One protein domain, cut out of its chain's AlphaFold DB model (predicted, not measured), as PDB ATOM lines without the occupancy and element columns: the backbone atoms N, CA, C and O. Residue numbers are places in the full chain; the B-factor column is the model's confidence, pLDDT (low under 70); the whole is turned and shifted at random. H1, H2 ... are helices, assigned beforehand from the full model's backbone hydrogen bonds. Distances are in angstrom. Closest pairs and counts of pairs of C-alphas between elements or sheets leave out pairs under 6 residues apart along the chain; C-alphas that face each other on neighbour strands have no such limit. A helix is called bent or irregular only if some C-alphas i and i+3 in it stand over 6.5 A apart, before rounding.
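AT A GLANCE: This is residues 127 to 212 of the 216 residues of the protein "Katanin p80 subunit B-like 1" of Nothobranchius pienaari (UniProt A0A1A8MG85). A long helix, H1, ends in a compact head, where its last part joins H2, H3 and H4 in a four-helix bundle; residues 127 to 144 of H1 stick out as a free arm. In the head H1 and H4 are on opposite sides, with H2 and H3 between them, and each helix runs against the one before it, up and down, with mostly crossed packing. The printed part has 86 residues with four named helices, in the order H1, H2, H3, H4, and no named strand; the class is all helix. The whole is loose, with a radius of gyration of the C-alphas of 15.9 A, and elongated, spanning 54 by 28 by 22 A, with the arm making the length.

HOW THE PARTS SIT: H1, residues 127 to 158, touches H2, residues 160 to 170, with residues 152 to 156 alone; the closest C-alphas are those of Leu 155 and Leu 163, 5.2 A apart. The two form a helical hairpin, opposite ways at 37 degrees, only just a steep tilt. H1 also touches H3, residues 173 to 188, the same way at 36 degrees, only just steep; the closest C-alphas, of Leu 149 and Val 175, are 6.0 A apart, and H3 touches H1 with residue 175 alone. H2 and H3 are close but not clearly touching, at a shallow tilt of 16 degrees, opposite ways, with the C-alphas of Phe 167 and Val 176 closest at 6.9 A. H4, residues 196 to 211, touches H2 with residues 198 to 205 alone, the same way at a shallow tilt of 32 degrees; the closest C-alphas are those of Gly 161 and Ser 198, 6.0 A apart. H3 and H4 form a helical hairpin, opposite ways at a steep tilt of 42 degrees, and touch through residues 173 to 177 of H3 and 205 to 209 of H4; the closest C-alphas, of Thr 173 and Val 209, are 6.1 A apart. H1 and H4 are apart. Each O i to N i+4 pair is within hydrogen-bond range in H1 and H2, against 10 of 12 in H3 and 10 of 12 in H4.

IN THESE COORDINATES: H1, residues 127 to 158, begins at C-alpha 127 (-57.074, 18.919, 7.333) and is 46.6 A long from first to last C-alpha. H2, residues 160 to 170, is 15.4 A long. H3, residues 173 to 188, is 22.5 A long, has a kink of 33 degrees near residue 181, and is only just irregular: C-alphas 178 and 181 are 6.9 A apart. H4, residues 196 to 211, is 23.1 A long and ends at C-alpha 211 (-45.814, 16.774, -31.186); it has a kink of 27 degrees near residue 204.

THE WHOLE: The two C-alphas farthest apart, of Thr 127 and Ile 196, are 54.7 A apart. Without the free arm, the body of 68 residues spans 28 by 26 by 18 A. The printed part has no cut; the links H1 to H2 and H2 to H3 are tight, and H3 to H4 is short. The mean pLDDT of the printed part is 87.4, and residues 127 to 129 are under 70.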
ATOM      1  N   THR A 127     -56.862  18.201   8.600       62.56
ATOM      2  CA  THR A 127     -57.074  18.919   7.333       62.56
ATOM      3  C   THR A 127     -56.037  20.033   7.116       62.56
ATOM      4  O   THR A 127     -55.518  20.195   6.011       62.56
ATOM      5  N   LEU A 128     -55.664  20.770   8.171       63.72
ATOM      6  CA  LEU A 128     -54.598  21.779   8.117       63.72
ATOM      7  C   LEU A 128     -53.216  21.154   7.910       63.72
ATOM      8  O   LEU A 128     -52.407  21.696   7.153       63.72
ATOM      9  N   ASN A 129     -52.931  20.011   8.540       69.56
ATOM     10  CA  ASN A 129     -51.668  19.305   8.342       69.56
ATOM     11  C   ASN A 129     -51.555  18.756   6.908       69.56
ATOM     12  O   ASN A 129     -50.524  18.927   6.261       69.56
ATOM     13  N   GLU A 130     -52.634  18.194   6.360       70.88
ATOM     14  CA  GLU A 130     -52.700  17.766   4.958       70.88
ATOM     15  C   GLU A 130     -52.511  18.938   3.984       70.88
ATOM     16  O   GLU A 130     -51.682  18.856   3.073       70.88
ATOM     17  N   ALA A 131     -53.188  20.067   4.211       77.06
ATOM     18  CA  ALA A 131     -53.007  21.281   3.412       77.06
ATOM     19  C   ALA A 131     -51.566  21.816   3.484       77.06
ATOM     20  O   ALA A 131     -51.001  22.250   2.475       77.06
ATOM     21  N   THR A 132     -50.936  21.736   4.657       79.88
ATOM     22  CA  THR A 132     -49.538  22.140   4.856       79.88
ATOM     23  C   THR A 132     -48.588  21.212   4.097       79.88
ATOM     24  O   THR A 132     -47.700  21.689   3.391       79.88
ATOM     25  N   ILE A 133     -48.804  19.895   4.149       85.81
ATOM     26  CA  ILE A 133     -48.004  18.902   3.415       85.81
ATOM     27  C   ILE A 133     -48.123  19.110   1.898       85.81
ATOM     28  O   ILE A 133     -47.107  19.119   1.200       85.81
ATOM     29  N   ILE A 134     -49.334  19.335   1.382       89.25
ATOM     30  CA  ILE A 134     -49.561  19.622  -0.043       89.25
ATOM     31  C   ILE A 134     -48.853  20.919  -0.444       89.25
ATOM     32  O   ILE A 134     -48.161  20.954  -1.461       89.25
ATOM     33  N   THR A 135     -48.950  21.967   0.375       89.06
ATOM     34  CA  THR A 135     -48.279  23.250   0.114       89.06
ATOM     35  C   THR A 135     -46.757  23.089   0.070       89.06
ATOM     36  O   THR A 135     -46.099  23.622  -0.827       89.06
ATOM     37  N   LEU A 136     -46.181  22.298   0.979       90.06
ATOM     38  CA  LEU A 136     -44.752  21.978   0.984       90.06
ATOM     39  C   LEU A 136     -44.338  21.171  -0.255       90.06
ATOM     40  O   LEU A 136     -43.295  21.450  -0.847       90.06
ATOM     41  N   PHE A 137     -45.156  20.213  -0.690       91.94
ATOM     42  CA  PHE A 137     -44.889  19.410  -1.885       91.94
ATOM     43  C   PHE A 137     -44.963  20.234  -3.177       91.94
ATOM     44  O   PHE A 137     -44.076  20.143  -4.029       91.94
ATOM     45  N   LEU A 138     -45.977  21.090  -3.309       92.06
ATOM     46  CA  LEU A 138     -46.105  22.021  -4.431       92.06
ATOM     47  C   LEU A 138     -44.933  23.010  -4.463       92.06
ATOM     48  O   LEU A 138     -44.346  23.231  -5.523       92.06
ATOM     49  N   SER A 139     -44.540  23.539  -3.300       90.81
ATOM     50  CA  SER A 139     -43.351  24.384  -3.155       90.81
ATOM     51  C   SER A 139     -42.082  23.654  -3.599       90.81
ATOM     52  O   SER A 139     -41.290  24.198  -4.364       90.81
ATOM     53  N   TRP A 140     -41.921  22.386  -3.218       93.00
ATOM     54  CA  TRP A 140     -40.788  21.557  -3.626       93.00
ATOM     55  C   TRP A 140     -40.741  21.312  -5.141       93.00
ATOM     56  O   TRP A 140     -39.690  21.485  -5.762       93.00
ATOM     57  N   ILE A 141     -41.867  20.957  -5.768       90.81
ATOM     58  CA  ILE A 141     -41.948  20.795  -7.229       90.81
ATOM     59  C   ILE A 141     -41.596  22.108  -7.928       90.81
ATOM     60  O   ILE A 141     -40.798  22.117  -8.871       90.81
ATOM     61  N   CYS A 142     -42.166  23.216  -7.455       89.31
ATOM     62  CA  CYS A 142     -41.908  24.538  -8.006       89.31
ATOM     63  C   CYS A 142     -40.427  24.907  -7.861       89.31
ATOM     64  O   CYS A 142     -39.800  25.353  -8.821       89.31
ATOM     65  N   PHE A 143     -39.827  24.611  -6.707       91.19
ATOM     66  CA  PHE A 143     -38.408  24.818  -6.454       91.19
ATOM     67  C   PHE A 143     -37.526  23.993  -7.394       91.19
ATOM     68  O   PHE A 143     -36.571  24.530  -7.953       91.19
ATOM     69  N   ILE A 144     -37.852  22.717  -7.635       91.88
ATOM     70  CA  ILE A 144     -37.108  21.888  -8.594       91.88
ATOM     71  C   ILE A 144     -37.189  22.493  -9.996       91.88
ATOM     72  O   ILE A 144     -36.157  22.638 -10.656       91.88
ATOM     73  N   LYS A 145     -38.391  22.854 -10.461       90.44
ATOM     74  CA  LYS A 145     -38.566  23.457 -11.790       90.44
ATOM     75  C   LYS A 145     -37.815  24.781 -11.900       90.44
ATOM     76  O   LYS A 145     -37.082  24.980 -12.865       90.44
ATOM     77  N   TYR A 146     -37.912  25.633 -10.884       91.12
ATOM     78  CA  TYR A 146     -37.172  26.886 -10.805       91.12
ATOM     79  C   TYR A 146     -35.657  26.664 -10.831       91.12
ATOM     80  O   TYR A 146     -34.942  27.368 -11.539       91.12
ATOM     81  N   LEU A 147     -35.149  25.658 -10.117       92.25
ATOM     82  CA  LEU A 147     -33.728  25.329 -10.119       92.25
ATOM     83  C   LEU A 147     -33.260  24.919 -11.521       92.25
ATOM     84  O   LEU A 147     -32.232  25.407 -11.990       92.25
ATOM     85  N   ARG A 148     -34.030  24.069 -12.213       92.00
ATOM     86  CA  ARG A 148     -33.741  23.654 -13.597       92.00
ATOM     87  C   ARG A 148     -33.771  24.844 -14.556       92.00
ATOM     88  O   ARG A 148     -32.834  25.015 -15.335       92.00
ATOM     89  N   LEU A 149     -34.778  25.708 -14.436       91.88
ATOM     90  CA  LEU A 149     -34.903  26.938 -15.219       91.88
ATOM     91  C   LEU A 149     -33.720  27.888 -14.973       91.88
ATOM     92  O   LEU A 149     -33.136  28.423 -15.912       91.88
ATOM     93  N   LYS A 150     -33.301  28.050 -13.715       92.44
ATOM     94  CA  LYS A 150     -32.166  28.898 -13.334       92.44
ATOM     95  C   LYS A 150     -30.846  28.361 -13.881       92.44
ATOM     96  O   LYS A 150     -30.050  29.137 -14.401       92.44
ATOM     97  N   VAL A 151     -30.617  27.049 -13.813       93.62
ATOM     98  CA  VAL A 151     -29.432  26.417 -14.416       93.62
ATOM     99  C   VAL A 151     -29.423  26.649 -15.925       93.62
ATOM    100  O   VAL A 151     -28.428  27.137 -16.459       93.62
ATOM    101  N   ALA A 152     -30.541  26.394 -16.598       91.88
ATOM    102  CA  ALA A 152     -30.687  26.663 -18.021       91.88
ATOM    103  C   ALA A 152     -30.416  28.146 -18.358       91.88
ATOM    104  O   ALA A 152     -29.646  28.441 -19.271       91.88
ATOM    105  N   LEU A 153     -30.904  29.091 -17.550       90.44
ATOM    106  CA  LEU A 153     -30.641  30.519 -17.749       90.44
ATOM    107  C   LEU A 153     -29.151  30.852 -17.603       90.44
ATOM    108  O   LEU A 153     -28.603  31.642 -18.371       90.44
ATOM    109  N   THR A 154     -28.466  30.241 -16.636       92.88
ATOM    110  CA  THR A 154     -27.020  30.443 -16.476       92.88
ATOM    111  C   THR A 154     -26.211  29.859 -17.633       92.88
ATOM    112  O   THR A 154     -25.210  30.457 -18.029       92.88
ATOM    113  N   LEU A 155     -26.650  28.737 -18.216       91.31
ATOM    114  CA  LEU A 155     -26.022  28.145 -19.400       91.31
ATOM    115  C   LEU A 155     -26.259  29.007 -20.642       91.31
ATOM    116  O   LEU A 155     -25.314  29.262 -21.382       91.31
ATOM    117  N   TRP A 156     -27.471  29.547 -20.810       88.81
ATOM    118  CA  TRP A 156     -27.802  30.502 -21.874       88.81
ATOM    119  C   TRP A 156     -26.861  31.710 -21.894       88.81
ATOM    120  O   TRP A 156     -26.373  32.123 -22.945       88.81
ATOM    121  N   GLN A 157     -26.568  32.269 -20.717       87.56
ATOM    122  CA  GLN A 157     -25.677  33.423 -20.593       87.56
ATOM    123  C   GLN A 157     -24.227  33.114 -20.983       87.56
ATOM    124  O   GLN A 157     -23.506  34.034 -21.369       87.56
ATOM    125  N   ARG A 158     -23.802  31.849 -20.893       88.12
ATOM    126  CA  ARG A 158     -22.480  31.398 -21.338       88.12
ATOM    127  C   ARG A 158     -22.466  31.077 -22.826       88.12
ATOM    128  O   ARG A 158     -21.715  31.707 -23.558       88.12
ATOM    129  N   ASN A 159     -23.262  30.092 -23.241       86.75
ATOM    130  CA  ASN A 159     -23.263  29.530 -24.588       86.75
ATOM    131  C   ASN A 159     -24.616  28.876 -24.902       86.75
ATOM    132  O   ASN A 159     -25.085  28.006 -24.165       86.75
ATOM    133  N   MET A 160     -25.191  29.188 -26.067       88.00
ATOM    134  CA  MET A 160     -26.425  28.539 -26.526       88.00
ATOM    135  C   MET A 160     -26.245  27.033 -26.783       88.00
ATOM    136  O   MET A 160     -27.138  26.245 -26.482       88.00
ATOM    137  N   GLY A 161     -25.077  26.606 -27.273       88.44
ATOM    138  CA  GLY A 161     -24.797  25.183 -27.511       88.44
ATOM    139  C   GLY A 161     -24.782  24.336 -26.231       88.44
ATOM    140  O   GLY A 161     -25.275  23.206 -26.220       88.44
ATOM    141  N   GLU A 162     -24.280  24.885 -25.118       90.38
ATOM    142  CA  GLU A 162     -24.317  24.209 -23.811       90.38
ATOM    143  C   GLU A 162     -25.751  24.092 -23.287       90.38
ATOM    144  O   GLU A 162     -26.133  23.043 -22.764       90.38
ATOM    145  N   LEU A 163     -26.560  25.140 -23.481       91.81
ATOM    146  CA  LEU A 163     -27.981  25.115 -23.145       91.81
ATOM    147  C   LEU A 163     -28.719  24.013 -23.914       91.81
ATOM    148  O   LEU A 163     -29.452  23.228 -23.318       91.81
ATOM    149  N   LEU A 164     -28.517  23.927 -25.227       90.38
ATOM    150  CA  LEU A 164     -29.187  22.912 -26.033       90.38
ATOM    151  C   LEU A 164     -28.753  21.499 -25.659       90.38
ATOM    152  O   LEU A 164     -29.592  20.608 -25.540       90.38
ATOM    153  N   THR A 165     -27.465  21.307 -25.376       91.00
ATOM    154  CA  THR A 165     -26.960  20.028 -24.863       91.00
ATOM    155  C   THR A 165     -27.642  19.662 -23.539       91.00
ATOM    156  O   THR A 165     -28.007  18.506 -23.319       91.00
ATOM    157  N   TYR A 166     -27.867  20.647 -22.662       91.19
ATOM    158  CA  TYR A 166     -28.623  20.459 -21.426       91.19
ATOM    159  C   TYR A 166     -30.087  20.079 -21.699       91.19
ATOM    160  O   TYR A 166     -30.595  19.162 -21.052       91.19
ATOM    161  N   PHE A 167     -30.762  20.699 -22.668       89.81
ATOM    162  CA  PHE A 167     -32.141  20.340 -23.025       89.81
ATOM    163  C   PHE A 167     -32.263  18.925 -23.577       89.81
ATOM    164  O   PHE A 167     -33.123  18.170 -23.123       89.81
ATOM    165  N   VAL A 168     -31.361  18.525 -24.473       87.75
ATOM    166  CA  VAL A 168     -31.322  17.158 -25.010       87.75
ATOM    167  C   VAL A 168     -31.104  16.135 -23.890       87.75
ATOM    168  O   VAL A 168     -31.695  15.056 -23.906       87.75
ATOM    169  N   LYS A 169     -30.286  16.474 -22.885       89.06
ATOM    170  CA  LYS A 169     -29.971  15.574 -21.770       89.06
ATOM    171  C   LYS A 169     -31.092  15.457 -20.736       89.06
ATOM    172  O   LYS A 169     -31.322  14.359 -20.239       89.06
ATOM    173  N   ASN A 170     -31.749  16.560 -20.378       83.19
ATOM    174  CA  ASN A 170     -32.769  16.557 -19.321       83.19
ATOM    175  C   ASN A 170     -34.187  16.305 -19.852       83.19
ATOM    176  O   ASN A 170     -35.043  15.907 -19.073       83.19
ATOM    177  N   GLN A 171     -34.432  16.518 -21.154       79.19
ATOM    178  CA  GLN A 171     -35.727  16.320 -21.828       79.19
ATOM    179  C   GLN A 171     -36.931  16.979 -21.126       79.19
ATOM    180  O   GLN A 171     -38.075  16.554 -21.294       79.19
ATOM    181  N   ASP A 172     -36.700  18.048 -20.362       84.94
ATOM    182  CA  ASP A 172     -37.763  18.815 -19.718       84.94
ATOM    183  C   ASP A 172     -38.453  19.731 -20.728       84.94
ATOM    184  O   ASP A 172     -38.012  20.852 -20.986       84.94
ATOM    185  N   THR A 173     -39.572  19.261 -21.280       86.00
ATOM    186  CA  THR A 173     -40.382  20.012 -22.251       86.00
ATOM    187  C   THR A 173     -40.815  21.378 -21.713       86.00
ATOM    188  O   THR A 173     -40.714  22.357 -22.441       86.00
ATOM    189  N   GLY A 174     -41.210  21.473 -20.438       86.06
ATOM    190  CA  GLY A 174     -41.638  22.748 -19.848       86.06
ATOM    191  C   GLY A 174     -40.535  23.808 -19.849       86.06
ATOM    192  O   GLY A 174     -40.770  24.936 -20.253       86.06
ATOM    193  N   VAL A 175     -39.303  23.419 -19.508       88.44
ATOM    194  CA  VAL A 175     -38.168  24.352 -19.526       88.44
ATOM    195  C   VAL A 175     -37.883  24.806 -20.961       88.44
ATOM    196  O   VAL A 175     -37.638  25.982 -21.192       88.44
ATOM    197  N   VAL A 176     -37.958  23.909 -21.949       88.94
ATOM    198  CA  VAL A 176     -37.768  24.281 -23.365       88.94
ATOM    199  C   VAL A 176     -38.802  25.319 -23.812       88.94
ATOM    200  O   VAL A 176     -38.421  26.298 -24.453       88.94
ATOM    201  N   VAL A 177     -40.076  25.138 -23.443       89.19
ATOM    202  CA  VAL A 177     -41.166  26.091 -23.728       89.19
ATOM    203  C   VAL A 177     -40.896  27.450 -23.087       89.19
ATOM    204  O   VAL A 177     -40.998  28.464 -23.771       89.19
ATOM    205  N   ASP A 178     -40.450  27.484 -21.830       88.94
ATOM    206  CA  ASP A 178     -40.124  28.737 -21.136       88.94
ATOM    207  C   ASP A 178     -38.993  29.523 -21.836       88.94
ATOM    208  O   ASP A 178     -38.965  30.755 -21.825       88.94
ATOM    209  N   PHE A 179     -38.051  28.824 -22.480       88.88
ATOM    210  CA  PHE A 179     -36.929  29.442 -23.198       88.88
ATOM    211  C   PHE A 179     -37.221  29.784 -24.660       88.88
ATOM    212  O   PHE A 179     -36.512  30.617 -25.226       88.88
ATOM    213  N   LEU A 180     -38.237  29.192 -25.287       89.69
ATOM    214  CA  LEU A 180     -38.593  29.446 -26.688       89.69
ATOM    215  C   LEU A 180     -38.812  30.943 -26.991       89.69
ATOM    216  O   LEU A 180     -38.200  31.436 -27.943       89.69
ATOM    217  N   PRO A 181     -39.585  31.699 -26.185       89.75
ATOM    218  CA  PRO A 181     -39.751  33.140 -26.375       89.75
ATOM    219  C   PRO A 181     -38.435  33.912 -26.233       89.75
ATOM    220  O   PRO A 181     -38.173  34.843 -26.995       89.75
ATOM    221  N   LEU A 182     -37.580  33.506 -25.286       89.38
ATOM    222  CA  LEU A 182     -36.275  34.129 -25.062       89.38
ATOM    223  C   LEU A 182     -35.355  33.923 -26.272       89.38
ATOM    224  O   LEU A 182     -34.714  34.860 -26.742       89.38
ATOM    225  N   ILE A 183     -35.324  32.699 -26.797       88.81
ATOM    226  CA  ILE A 183     -34.531  32.342 -27.970       88.81
ATOM    227  C   ILE A 183     -35.063  33.063 -29.210       88.81
ATOM    228  O   ILE A 183     -34.276  33.634 -29.958       88.81
ATOM    229  N   SER A 184     -36.384  33.088 -29.404       89.19
ATOM    230  CA  SER A 184     -37.025  33.794 -30.517       89.19
ATOM    231  C   SER A 184     -36.680  35.282 -30.505       89.19
ATOM    232  O   SER A 184     -36.267  35.819 -31.530       89.19
ATOM    233  N   LYS A 185     -36.741  35.929 -29.334       90.50
ATOM    234  CA  LYS A 185     -36.316  37.323 -29.175       90.50
ATOM    235  C   LYS A 185     -34.855  37.521 -29.585       90.50
ATOM    236  O   LYS A 185     -34.557  38.442 -30.335       90.50
ATOM    237  N   CYS A 186     -33.952  36.642 -29.156       88.38
ATOM    238  CA  CYS A 186     -32.536  36.758 -29.504       88.38
ATOM    239  C   CYS A 186     -32.230  36.476 -30.980       88.38
ATOM    240  O   CYS A 186     -31.276  37.048 -31.497       88.38
ATOM    241  N   ILE A 187     -33.014  35.628 -31.649       87.25
ATOM    242  CA  ILE A 187     -32.918  35.420 -33.100       87.25
ATOM    243  C   ILE A 187     -33.410  36.665 -33.844       87.25
ATOM    244  O   ILE A 187     -32.740  37.119 -34.758       87.25
ATOM    245  N   ASN A 188     -34.540  37.245 -33.428       88.69
ATOM    246  CA  ASN A 188     -35.088  38.455 -34.050       88.69
ATOM    247  C   ASN A 188     -34.171  39.679 -33.885       88.69
ATOM    248  O   ASN A 188     -34.183  40.575 -34.722       88.69
ATOM    249  N   GLU A 189     -33.401  39.727 -32.798       90.31
ATOM    250  CA  GLU A 189     -32.419  40.780 -32.512       90.31
ATOM    251  C   GLU A 189     -31.023  40.489 -33.106       90.31
ATOM    252  O   GLU A 189     -30.076  41.207 -32.788       90.31
ATOM    253  N   ASP A 190     -30.868  39.434 -33.920       81.12
ATOM    254  CA  ASP A 190     -29.589  38.982 -34.497       81.12
ATOM    255  C   ASP A 190     -28.458  38.887 -33.454       81.12
ATOM    256  O   ASP A 190     -27.306  39.282 -33.669       81.12
ATOM    257  N   SER A 191     -28.789  38.364 -32.268       83.00
ATOM    258  CA  SER A 191     -27.832  38.258 -31.174       83.00
ATOM    259  C   SER A 191     -26.653  37.367 -31.582       83.00
ATOM    260  O   SER A 191     -26.863  36.210 -31.953       83.00
ATOM    261  N   PRO A 192     -25.393  37.807 -31.394       79.25
ATOM    262  CA  PRO A 192     -24.212  37.023 -31.774       79.25
ATOM    263  C   PRO A 192     -24.051  35.727 -30.960       79.25
ATOM    264  O   PRO A 192     -23.162  34.922 -31.232       79.25
ATOM    265  N   ARG A 193     -24.885  35.524 -29.934       79.38
ATOM    266  CA  ARG A 193     -24.914  34.322 -29.093       79.38
ATOM    267  C   ARG A 193     -25.619  33.147 -29.771       79.38
ATOM    268  O   ARG A 193     -25.365  32.003 -29.393       79.38
ATOM    269  N   VAL A 194     -26.498  33.426 -30.735       85.25
ATOM    270  CA  VAL A 194     -27.281  32.421 -31.456       85.25
ATOM    271  C   VAL A 194     -26.629  32.172 -32.808       85.25
ATOM    272  O   VAL A 194     -26.553  33.056 -33.654       85.25
ATOM    273  N   THR A 195     -26.127  30.958 -33.020       88.12
ATOM    274  CA  THR A 195     -25.519  30.563 -34.299       88.12
ATOM    275  C   THR A 195     -26.495  29.737 -35.131       88.12
ATOM    276  O   THR A 195     -27.385  29.092 -34.578       88.12
ATOM    277  N   ILE A 196     -26.276  29.658 -36.451       87.62
ATOM    278  CA  ILE A 196     -27.062  28.784 -37.345       87.62
ATOM    279  C   ILE A 196     -27.132  27.341 -36.813       87.62
ATOM    280  O   ILE A 196     -28.195  26.724 -36.846       87.62
ATOM    281  N   GLY A 197     -26.022  26.818 -36.275       87.69
ATOM    282  CA  GLY A 197     -25.969  25.462 -35.720       87.69
ATOM    283  C   GLY A 197     -26.884  25.293 -34.507       87.69
ATOM    284  O   GLY A 197     -27.553  24.276 -34.370       87.69
ATOM    285  N   SER A 198     -27.010  26.345 -33.699       88.06
ATOM    286  CA  SER A 198     -27.914  26.360 -32.547       88.06
ATOM    287  C   SER A 198     -29.379  26.211 -32.966       88.06
ATOM    288  O   SER A 198     -30.150  25.533 -32.298       88.06
ATOM    289  N   CYS A 199     -29.777  26.820 -34.086       88.19
ATOM    290  CA  CYS A 199     -31.141  26.712 -34.608       88.19
ATOM    291  C   CYS A 199     -31.445  25.303 -35.136       88.19
ATOM    292  O   CYS A 199     -32.559  24.807 -34.960       88.19
ATOM    293  N   VAL A 200     -30.455  24.643 -35.747       89.94
ATOM    294  CA  VAL A 200     -30.582  23.259 -36.236       89.94
ATOM    295  C   VAL A 200     -30.801  22.290 -35.078       89.94
ATOM    296  O   VAL A 200     -31.685  21.442 -35.158       89.94
ATOM    297  N   ASP A 201     -30.053  22.454 -33.988       88.75
ATOM    298  CA  ASP A 201     -30.189  21.611 -32.797       88.75
ATOM    299  C   ASP A 201     -31.469  21.938 -31.995       88.75
ATOM    300  O   ASP A 201     -32.009  21.082 -31.292       88.75
ATOM    301  N   LEU A 202     -31.993  23.165 -32.106       89.38
ATOM    302  CA  LEU A 202     -33.231  23.587 -31.442       89.38
ATOM    303  C   LEU A 202     -34.469  23.004 -32.127       89.38
ATOM    304  O   LEU A 202     -35.427  22.609 -31.463       89.38
ATOM    305  N   PHE A 203     -34.450  22.933 -33.456       89.56
ATOM    306  CA  PHE A 203     -35.562  22.450 -34.266       89.56
ATOM    307  C   PHE A 203     -36.152  21.095 -33.815       89.56
ATOM    308  O   PHE A 203     -37.373  21.017 -33.647       89.56
ATOM    309  N   PRO A 204     -35.363  20.028 -33.563       89.38
ATOM    310  CA  PRO A 204     -35.908  18.757 -33.089       89.38
ATOM    311  C   PRO A 204     -36.558  18.863 -31.704       89.38
ATOM    312  O   PRO A 204     -37.561  18.191 -31.469       89.38
ATOM    313  N   LEU A 205     -36.043  19.720 -30.815       89.06
ATOM    314  CA  LEU A 205     -36.626  19.943 -29.487       89.06
ATOM    315  C   LEU A 205     -38.004  20.599 -29.603       89.06
ATOM    316  O   LEU A 205     -38.968  20.126 -29.005       89.06
ATOM    317  N   VAL A 206     -38.118  21.641 -30.428       88.38
ATOM    318  CA  VAL A 206     -39.389  22.340 -30.674       88.38
ATOM    319  C   VAL A 206     -40.391  21.411 -31.349       88.38
ATOM    320  O   VAL A 206     -41.545  21.338 -30.938       88.38
ATOM    321  N   ARG A 207     -39.950  20.622 -32.333       88.69
ATOM    322  CA  ARG A 207     -40.802  19.608 -32.965       88.69
ATOM    323  C   ARG A 207     -41.324  18.597 -31.946       88.69
ATOM    324  O   ARG A 207     -42.489  18.221 -32.013       88.69
ATOM    325  N   GLN A 208     -40.481  18.163 -31.008       87.56
ATOM    326  CA  GLN A 208     -40.891  17.247 -29.947       87.56
ATOM    327  C   GLN A 208     -41.936  17.886 -29.025       87.56
ATOM    328  O   GLN A 208     -42.914  17.223 -28.686       87.56
ATOM    329  N   VAL A 209     -41.760  19.155 -28.650       87.19
ATOM    330  CA  VAL A 209     -42.740  19.909 -27.853       87.19
ATOM    331  C   VAL A 209     -44.091  19.967 -28.568       87.19
ATOM    332  O   VAL A 209     -45.087  19.537 -28.000       87.19
ATOM    333  N   LEU A 210     -44.102  20.397 -29.832       85.00
ATOM    334  CA  LEU A 210     -45.320  20.550 -30.638       85.00
ATOM    335  C   LEU A 210     -46.003  19.216 -30.972       85.00
ATOM    336  O   LEU A 210     -47.185  19.185 -31.292       85.00
ATOM    337  N   SER A 211     -45.257  18.109 -30.943       86.19
ATOM    338  CA  SER A 211     -45.814  16.774 -31.186       86.19
ATOM    339  C   SER A 211     -46.593  16.211 -29.999       86.19
ATOM    340  O   SER A 211     -47.372  15.273 -30.168       86.19
ATOM    341  N   LYS A 212     -46.365  16.740 -28.793       82.00
ATOM    342  CA  LYS A 212     -47.088  16.308 -27.600       82.00
ATOM    343  C   LYS A 212     -48.429  17.052 -27.530       82.00
ATOM    344  O   LYS A 212     -48.457  18.243 -27.829       82.00
TER     345      LYS A 212